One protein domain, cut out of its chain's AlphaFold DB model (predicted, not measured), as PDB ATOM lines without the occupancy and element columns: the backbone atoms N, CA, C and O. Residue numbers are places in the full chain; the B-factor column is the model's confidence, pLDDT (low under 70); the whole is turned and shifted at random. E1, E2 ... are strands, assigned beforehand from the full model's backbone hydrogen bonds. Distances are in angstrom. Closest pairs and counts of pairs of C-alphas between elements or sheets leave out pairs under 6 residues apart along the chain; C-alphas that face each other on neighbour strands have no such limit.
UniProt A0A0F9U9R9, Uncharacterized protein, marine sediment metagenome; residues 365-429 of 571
ATOM      1  N   VAL A 365     -38.300   0.561  17.003       60.31
ATOM      2  CA  VAL A 365     -36.933   0.677  16.484       60.31
ATOM      3  C   VAL A 365     -36.486  -0.712  16.061       60.31
ATOM      4  O   VAL A 365     -36.470  -1.652  16.863       60.31
ATOM      5  N   LYS A 366     -36.138  -0.841  14.782       63.38
ATOM      6  CA  LYS A 366     -35.531  -2.049  14.237       63.38
ATOM      7  C   LYS A 366     -34.080  -2.097  14.698       63.38
ATOM      8  O   LYS A 366     -33.349  -1.114  14.603       63.38
ATOM      9  N   ALA A 367     -33.694  -3.216  15.295       77.06
ATOM     10  CA  ALA A 367     -32.311  -3.472  15.654       77.06
ATOM     11  C   ALA A 367     -31.967  -4.899  15.244       77.06
ATOM     12  O   ALA A 367     -32.759  -5.822  15.429       77.06
ATOM     13  N   MET A 368     -30.769  -5.093  14.712       81.12
ATOM     14  CA  MET A 368     -30.286  -6.432  14.416       81.12
ATOM     15  C   MET A 368     -29.625  -7.006  15.673       81.12
ATOM     16  O   MET A 368     -28.779  -6.356  16.297       81.12
ATOM     17  N   VAL A 369     -30.034  -8.210  16.072       84.25
ATOM     18  CA  VAL A 369     -29.539  -8.895  17.271       84.25
ATOM     19  C   VAL A 369     -29.046 -10.281  16.906       84.25
ATOM     20  O   VAL A 369     -29.685 -11.003  16.151       84.25
ATOM     21  N   GLY A 370     -27.909 -10.670  17.461       88.88
ATOM     22  CA  GLY A 370     -27.341 -11.991  17.236       88.88
ATOM     23  C   GLY A 370     -26.174 -12.248  18.164       88.88
ATOM     24  O   GLY A 370     -26.034 -11.580  19.190       88.88
ATOM     25  N   THR A 371     -25.332 -13.211  17.809       88.00
ATOM     26  CA  THR A 371     -24.124 -13.514  18.584       88.00
ATOM     27  C   THR A 371     -22.882 -13.296  17.743       88.00
ATOM     28  O   THR A 371     -22.894 -13.493  16.530       88.00
ATOM     29  N   THR A 372     -21.795 -12.871  18.374       86.38
ATOM     30  CA  THR A 372     -20.502 -12.828  17.701       86.38
ATOM     31  C   THR A 372     -19.951 -14.245  17.510       86.38
ATOM     32  O   THR A 372     -20.357 -15.209  18.172       86.38
ATOM     33  N   GLY A 373     -18.954 -14.382  16.640       84.19
ATOM     34  CA  GLY A 373     -18.139 -15.587  16.583       84.19
ATOM     35  C   GLY A 373     -17.408 -15.850  17.902       84.19
ATOM     36  O   GLY A 373     -17.195 -14.943  18.718       84.19
ATOM     37  N   LEU A 374     -17.034 -17.115  18.096       81.56
ATOM     38  CA  LEU A 374     -16.231 -17.555  19.231       81.56
ATOM     39  C   LEU A 374     -14.812 -16.990  19.082       81.56
ATOM     40  O   LEU A 374     -14.144 -17.270  18.088       81.56
ATOM     41  N   ALA A 375     -14.361 -16.217  20.063       80.00
ATOM     42  CA  ALA A 375     -12.968 -15.797  20.193       80.00
ATOM     43  C   ALA A 375     -12.574 -15.920  21.667       80.00
ATOM     44  O   ALA A 375     -13.405 -15.691  22.544       80.00
ATOM     45  N   ASP A 376     -11.355 -16.389  21.938       82.75
ATOM     46  CA  ASP A 376     -10.833 -16.607  23.295       82.75
ATOM     47  C   ASP A 376     -11.808 -17.354  24.228       82.75
ATOM     48  O   ASP A 376     -12.019 -17.007  25.391       82.75
ATOM     49  N   GLY A 377     -12.442 -18.398  23.684       83.25
ATOM     50  CA  GLY A 377     -13.289 -19.332  24.429       83.25
ATOM     51  C   GLY A 377     -14.696 -18.838  24.774       83.25
ATOM     52  O   GLY A 377     -15.408 -19.554  25.473       83.25
ATOM     53  N   HIS A 378     -15.130 -17.671  24.289       81.19
ATOM     54  CA  HIS A 378     -16.471 -17.155  24.574       81.19
ATOM     55  C   HIS A 378     -17.074 -16.353  23.404       81.19
ATOM     56  O   HIS A 378     -16.417 -16.050  22.404       81.19
ATOM     57  N   ARG A 379     -18.378 -16.080  23.500       85.31
ATOM     58  CA  ARG A 379     -19.167 -15.306  22.532       85.31
ATOM     59  C   ARG A 379     -19.828 -14.135  23.234       85.31
ATOM     60  O   ARG A 379     -19.905 -14.094  24.458       85.31
ATOM     61  N   HIS A 380     -20.305 -13.194  22.435       87.19
ATOM     62  CA  HIS A 380     -21.099 -12.086  22.925       87.19
ATOM     63  C   HIS A 380     -22.458 -12.075  22.257       87.19
ATOM     64  O   HIS A 380     -22.549 -12.320  21.054       87.19
ATOM     65  N   GLY A 381     -23.471 -11.625  22.987       87.31
ATOM     66  CA  GLY A 381     -24.656 -11.046  22.375       87.31
ATOM     67  C   GLY A 381     -24.300  -9.699  21.741       87.31
ATOM     68  O   GLY A 381     -23.656  -8.859  22.370       87.31
ATOM     69  N   ALA A 382     -24.700  -9.489  20.493       89.12
ATOM     70  CA  ALA A 382     -24.505  -8.253  19.748       89.12
ATOM     71  C   ALA A 382     -25.862  -7.628  19.426       89.12
ATOM     72  O   ALA A 382     -26.764  -8.316  18.955       89.12
ATOM     73  N   ARG A 383     -25.993  -6.317  19.656       86.19
ATOM     74  CA  ARG A 383     -27.152  -5.525  19.231       86.19
ATOM     75  C   ARG A 383     -26.662  -4.298  18.488       86.19
ATOM     76  O   ARG A 383     -25.870  -3.531  19.042       86.19
ATOM     77  N   VAL A 384     -27.136  -4.125  17.260       87.06
ATOM     78  CA  VAL A 384     -26.768  -3.005  16.391       87.06
ATOM     79  C   VAL A 384     -27.998  -2.360  15.767       87.06
ATOM     80  O   VAL A 384     -29.014  -3.023  15.564       87.06
ATOM     81  N   ASP A 385     -27.907  -1.062  15.499       87.69
ATOM     82  CA  ASP A 385     -28.883  -0.330  14.691       87.69
ATOM     83  C   ASP A 385     -28.792  -0.713  13.199       87.69
ATOM     84  O   ASP A 385     -27.948  -1.521  12.794       87.69
ATOM     85  N   ASP A 386     -29.668  -0.134  12.374       84.69
ATOM     86  CA  ASP A 386     -29.721  -0.395  10.928       84.69
ATOM     87  C   ASP A 386     -28.421   0.008  10.198       84.69
ATOM     88  O   ASP A 386     -28.062  -0.587   9.175       84.69
ATOM     89  N   ASP A 387     -27.664   0.954  10.765       86.38
ATOM     90  CA  ASP A 387     -26.346   1.385  10.284       86.38
ATOM     91  C   ASP A 387     -25.202   0.476  10.782       86.38
ATOM     92  O   ASP A 387     -24.029   0.676  10.436       86.38
ATOM     93  N   GLY A 388     -25.521  -0.540  11.588       86.56
ATOM     94  CA  GLY A 388     -24.586  -1.516  12.132       86.56
ATOM     95  C   GLY A 388     -23.767  -1.019  13.319       86.56
ATOM     96  O   GLY A 388     -22.723  -1.603  13.619       86.56
ATOM     97  N   ASN A 389     -24.169   0.060  13.987       90.94
ATOM     98  CA  ASN A 389     -23.495   0.570  15.176       90.94
ATOM     99  C   ASN A 389     -24.168   0.046  16.444       90.94
ATOM    100  O   ASN A 389     -25.384  -0.093  16.521       90.94
ATOM    101  N   GLY A 390     -23.379  -0.264  17.468       92.94
ATOM    102  CA  GLY A 390     -23.930  -0.834  18.688       92.94
ATOM    103  C   GLY A 390     -22.877  -1.287  19.678       92.94
ATOM    104  O   GLY A 390     -21.762  -0.758  19.717       92.94
ATOM    105  N   LYS A 391     -23.236  -2.260  20.516       91.94
ATOM    106  CA  LYS A 391     -22.324  -2.853  21.498       91.94
ATOM    107  C   LYS A 391     -22.553  -4.355  21.603       91.94
ATOM    108  O   LYS A 391     -23.672  -4.834  21.421       91.94
ATOM    109  N   THR A 392     -21.491  -5.077  21.929       90.62
ATOM    110  CA  THR A 392     -21.555  -6.477  22.341       90.62
ATOM    111  C   THR A 392     -21.561  -6.588  23.866       90.62
ATOM    112  O   THR A 392     -21.123  -5.662  24.553       90.62
ATOM    113  N   GLY A 393     -22.007  -7.716  24.415       84.81
ATOM    114  CA  GLY A 393     -21.856  -8.046  25.832       84.81
ATOM    115  C   GLY A 393     -21.763  -9.550  26.060       84.81
ATOM    116  O   GLY A 393     -22.448 -10.307  25.378       84.81
ATOM    117  N   ALA A 394     -20.921  -9.965  27.004       83.50
ATOM    118  CA  ALA A 394     -20.825 -11.356  27.449       83.50
ATOM    119  C   ALA A 394     -21.194 -11.494  28.936       83.50
ATOM    120  O   ALA A 394     -21.268 -10.506  29.672       83.50
ATOM    121  N   SER A 395     -21.405 -12.733  29.385       72.06
ATOM    122  CA  SER A 395     -21.868 -13.085  30.739       72.06
ATOM    123  C   SER A 395     -20.939 -12.641  31.877       72.06
ATOM    124  O   SER A 395     -21.393 -12.398  32.990       72.06
ATOM    125  N   ASN A 396     -19.648 -12.463  31.607       78.00
ATOM    126  CA  ASN A 396     -18.660 -11.916  32.547       78.00
ATOM    127  C   ASN A 396     -18.636 -10.365  32.585       78.00
ATOM    128  O   ASN A 396     -17.745  -9.778  33.198       78.00
ATOM    129  N   GLY A 397     -19.573  -9.688  31.911       80.31
ATOM    130  CA  GLY A 397     -19.789  -8.239  31.998       80.31
ATOM    131  C   GLY A 397     -18.960  -7.368  31.047       80.31
ATOM    132  O   GLY A 397     -19.196  -6.157  30.985       80.31
ATOM    133  N   HIS A 398     -18.030  -7.937  30.272       85.44
ATOM    134  CA  HIS A 398     -17.243  -7.166  29.300       85.44
ATOM    135  C   HIS A 398     -17.996  -6.914  27.978       85.44
ATOM    136  O   HIS A 398     -18.929  -7.637  27.616       85.44
ATOM    137  N   ARG A 399     -17.626  -5.828  27.280       90.50
ATOM    138  CA  ARG A 399     -18.361  -5.277  26.128       90.50
ATOM    139  C   ARG A 399     -17.420  -4.683  25.084       90.50
ATOM    140  O   ARG A 399     -16.480  -3.982  25.447       90.50
ATOM    141  N   HIS A 400     -17.742  -4.855  23.802       89.75
ATOM    142  CA  HIS A 400     -17.044  -4.197  22.694       89.75
ATOM    143  C   HIS A 400     -17.970  -3.195  21.997       89.75
ATOM    144  O   HIS A 400     -19.158  -3.479  21.828       89.75
ATOM    145  N   PRO A 401     -17.469  -2.035  21.543       92.31
ATOM    146  CA  PRO A 401     -18.206  -1.207  20.603       92.31
ATOM    147  C   PRO A 401     -18.290  -1.906  19.242       92.31
ATOM    148  O   PRO A 401     -17.325  -2.519  18.796       92.31
ATOM    149  N   ILE A 402     -19.415  -1.761  18.550       92.00
ATOM    150  CA  ILE A 402     -19.587  -2.181  17.158       92.00
ATOM    151  C   ILE A 402     -19.791  -0.925  16.319       92.00
ATOM    152  O   ILE A 402     -20.584  -0.057  16.689       92.00
ATOM    153  N   LYS A 403     -19.069  -0.813  15.202       91.75
ATOM    154  CA  LYS A 403     -19.256   0.257  14.217       91.75
ATOM    155  C   LYS A 403     -19.402  -0.352  12.834       91.75
ATOM    156  O   LYS A 403     -18.505  -1.076  12.408       91.75
ATOM    157  N   LYS A 404     -20.501  -0.053  12.138       91.62
ATOM    158  CA  LYS A 404     -20.807  -0.581  10.795       91.62
ATOM    159  C   LYS A 404     -20.620  -2.101  10.684       91.62
ATOM    160  O   LYS A 404     -19.932  -2.583   9.790       91.62
ATOM    161  N   PHE A 405     -21.198  -2.840  11.627       88.62
ATOM    162  CA  PHE A 405     -21.117  -4.299  11.767       88.62
ATOM    163  C   PHE A 405     -19.720  -4.848  12.105       88.62
ATOM    164  O   PHE A 405     -19.529  -6.058  12.125       88.62
ATOM    165  N   VAL A 406     -18.747  -3.990  12.436       89.31
ATOM    166  CA  VAL A 406     -17.395  -4.405  12.838       89.31
ATOM    167  C   VAL A 406     -17.186  -4.183  14.332       89.31
ATOM    168  O   VAL A 406     -17.199  -3.044  14.815       89.31
ATOM    169  N   VAL A 407     -16.957  -5.277  15.062       91.44
ATOM    170  CA  VAL A 407     -16.603  -5.249  16.487       91.44
ATOM    171  C   VAL A 407     -15.211  -4.635  16.646       91.44
ATOM    172  O   VAL A 407     -14.232  -5.088  16.052       91.44
ATOM    173  N   GLN A 408     -15.126  -3.569  17.430       94.94
ATOM    174  CA  GLN A 408     -13.881  -2.861  17.695       94.94
ATOM    175  C   GLN A 408     -13.057  -3.599  18.757       94.94
ATOM    176  O   GLN A 408     -13.601  -4.271  19.636       94.94
ATOM    177  N   GLU A 409     -11.732  -3.461  18.682       92.94
ATOM    178  CA  GLU A 409     -10.836  -4.052  19.680       92.94
ATOM    179  C   GLU A 409     -11.066  -3.425  21.040       92.94
ATOM    180  O   GLU A 409     -11.097  -2.199  21.163       92.94
ATOM    181  N   VAL A 410     -11.152  -4.263  22.062       89.06
ATOM    182  CA  VAL A 410     -11.053  -3.830  23.451       89.06
ATOM    183  C   VAL A 410     -10.187  -4.862  24.156       89.06
ATOM    184  O   VAL A 410     -10.422  -6.056  24.017       89.06
ATOM    185  N   ASN A 411      -9.161  -4.412  24.879       84.38
ATOM    186  CA  ASN A 411      -8.238  -5.280  25.621       84.38
ATOM    187  C   ASN A 411      -7.546  -6.361  24.759       84.38
ATOM    188  O   ASN A 411      -7.398  -7.502  25.189       84.38
ATOM    189  N   GLY A 412      -7.119  -6.000  23.544       87.12
ATOM    190  CA  GLY A 412      -6.235  -6.826  22.710       87.12
ATOM    191  C   GLY A 412      -6.892  -7.989  21.961       87.12
ATOM    192  O   GLY A 412      -6.177  -8.795  21.375       87.12
ATOM    193  N   HIS A 413      -8.226  -8.095  21.964       80.38
ATOM    194  CA  HIS A 413      -8.954  -9.099  21.183       80.38
ATOM    195  C   HIS A 413     -10.221  -8.518  20.532       80.38
ATOM    196  O   HIS A 413     -10.732  -7.454  20.907       80.38
ATOM    197  N   LYS A 414     -10.699  -9.208  19.489       87.06
ATOM    198  CA  LYS A 414     -11.905  -8.881  18.712       87.06
ATOM    199  C   LYS A 414     -12.725 -10.135  18.496       87.06
ATOM    200  O   LYS A 414     -12.171 -11.214  18.308       87.06
ATOM    201  N   HIS A 415     -14.030  -9.950  18.368       82.25
ATOM    202  CA  HIS A 415     -14.917 -11.000  17.897       82.25
ATOM    203  C   HIS A 415     -15.347 -10.708  16.458       82.25
ATOM    204  O   HIS A 415     -15.724  -9.573  16.158       82.25
ATOM    205  N   PRO A 416     -15.321 -11.689  15.545       83.25
ATOM    206  CA  PRO A 416     -15.925 -11.499  14.238       83.25
ATOM    207  C   PRO A 416     -17.449 -11.422  14.396       83.25
ATOM    208  O   PRO A 416     -18.040 -12.172  15.170       83.25
ATOM    209  N   LEU A 417     -18.086 -10.510  13.667       86.19
ATOM    210  CA  LEU A 417     -19.539 -10.405  13.585       86.19
ATOM    211  C   LEU A 417     -19.900 -10.219  12.117       86.19
ATOM    212  O   LEU A 417     -19.520  -9.213  11.519       86.19
ATOM    213  N   SER A 418     -20.579 -11.196  11.517       81.62
ATOM    214  CA  SER A 418     -21.114 -11.020  10.172       81.62
ATOM    215  C   SER A 418     -22.557 -10.536  10.258       81.62
ATOM    216  O   SER A 418     -23.298 -10.890  11.173       81.62
ATOM    217  N   LYS A 419     -22.987  -9.728   9.282       78.19
ATOM    218  CA  LYS A 419     -24.385  -9.275   9.209       78.19
ATOM    219  C   LYS A 419     -25.367 -10.452   9.085       78.19
ATOM    220  O   LYS A 419     -26.506 -10.316   9.508       78.19
ATOM    221  N   GLY A 420     -24.924 -11.590   8.540       81.31
ATOM    222  CA  GLY A 420     -25.726 -12.813   8.441       81.31
ATOM    223  C   GLY A 420     -25.940 -13.534   9.775       81.31
ATOM    224  O   GLY A 420     -26.880 -14.311   9.882       81.31
ATOM    225  N   ASP A 421     -25.120 -13.245  10.791       76.88
ATOM    226  CA  ASP A 421     -25.265 -13.796  12.146       76.88
ATOM    227  C   ASP A 421     -26.239 -12.977  13.015       76.88
ATOM    228  O   ASP A 421     -26.457 -13.299  14.185       76.88
ATOM    229  N   LEU A 422     -26.787 -11.889  12.463       79.38
ATOM    230  CA  LEU A 422     -27.705 -10.984  13.137       79.38
ATOM    231  C   LEU A 422     -29.104 -11.106  12.528       79.38
ATOM    232  O   LEU A 422     -29.295 -10.930  11.326       79.38
ATOM    233  N   GLU A 423     -30.097 -11.345  13.373       79.06
ATOM    234  CA  GLU A 423     -31.502 -11.350  12.989       79.06
ATOM    235  C   GLU A 423     -32.109  -9.973  13.255       79.06
ATOM    236  O   GLU A 423     -31.919  -9.387  14.324       79.06
ATOM    237  N   GLU A 424     -32.855  -9.443  12.289       71.38
ATOM    238  CA  GLU A 424     -33.641  -8.230  12.498       71.38
ATOM    239  C   GLU A 424     -34.752  -8.530  13.508       71.38
ATOM    240  O   GLU A 424     -35.588  -9.410  13.295       71.38
ATOM    241  N   ARG A 425     -34.749  -7.808  14.627       66.50
ATOM    242  CA  ARG A 425     -35.801  -7.900  15.634       66.50
ATOM    243  C   ARG A 425     -36.326  -6.510  15.931       66.50
ATOM    244  O   ARG A 425     -35.573  -5.559  16.146       66.50
ATOM    245  N   SER A 426     -37.643  -6.391  15.933       49.78
ATOM    246  CA  SER A 426     -38.307  -5.182  16.382       49.78
ATOM    247  C   SER A 426     -38.293  -5.140  17.901       49.78
ATOM    248  O   SER A 426     -38.673  -6.096  18.578       49.78
ATOM    249  N   PHE A 427     -37.835  -4.016  18.440       52.06
ATOM    250  CA  PHE A 427     -37.918  -3.744  19.863       52.06
ATOM    251  C   PHE A 427     -38.751  -2.501  20.094       52.06
ATOM    252  O   PHE A 427     -38.743  -1.542  19.317       52.06
ATOM    253  N   ILE A 428     -39.428  -2.519  21.229       46.88
ATOM    254  CA  ILE A 428     -40.147  -1.368  21.730       46.88
ATOM    255  C   ILE A 428     -39.137  -0.473  22.454       46.88
ATOM    256  O   ILE A 428     -38.526  -0.881  23.443       46.88
ATOM    257  N   ASP A 429     -38.935   0.742  21.945       58.62
ATOM    258  CA  ASP A 429     -38.072   1.730  22.589       58.62
ATOM    259  C   ASP A 429     -38.800   2.333  23.799       58.62
ATOM    260  O   ASP A 429     -39.644   3.226  23.683       58.62
TER     261      ASP A 429
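Overview. This is residues 365 to 429 of the 571 residues of an uncharacterized protein of marine sediment metagenome (UniProt A0A0F9U9R9). With little regular structure, the domain is one strongly twisted sheet of short strands, and a long loop, residues 404 to 421, joins its two edges. The antiparallel sheet runs E4 E3 E2 E1 E5; E1 to E4 form a meander, each the antiparallel neighbour of the one before. The 65 printed residues include five named strands, E1 to E5 in chain order, under half of the residues: all strand, compact, radius of gyration of the C-alphas 11.1 A, spans 32 by 21 by 18 A.

Arrangement. E2, residues 381 to 384, forms hairpins with E3, residues 390 to 393, and E1, residues 365 to 371. N 381 and O 393 are 2.9 A apart, N 368 and O 384 2.8 A, within hydrogen-bond range. E4, residues 401 to 403, forms a hairpin with E3, N 402 to O 390 2.8 A. E5, residues 422 to 428, is antiparallel to E1 at 139 degrees, N 369 to O 423 2.8 A.

Along the chain. E1 runs 19.2 A from C-alpha 365 at (-36.933, 0.677, 16.484); E5 runs 17.9 A to C-alpha 428 at (-40.147, -1.368, 21.730).

Size, cuts and confidence. The C-alphas farthest apart, Gly 412 and Ile 428, are 34.4 A apart. The printed part has no cut; E4 to E5 is a long link. Residues 365 to 366 and 425 to 429 have pLDDT under 70.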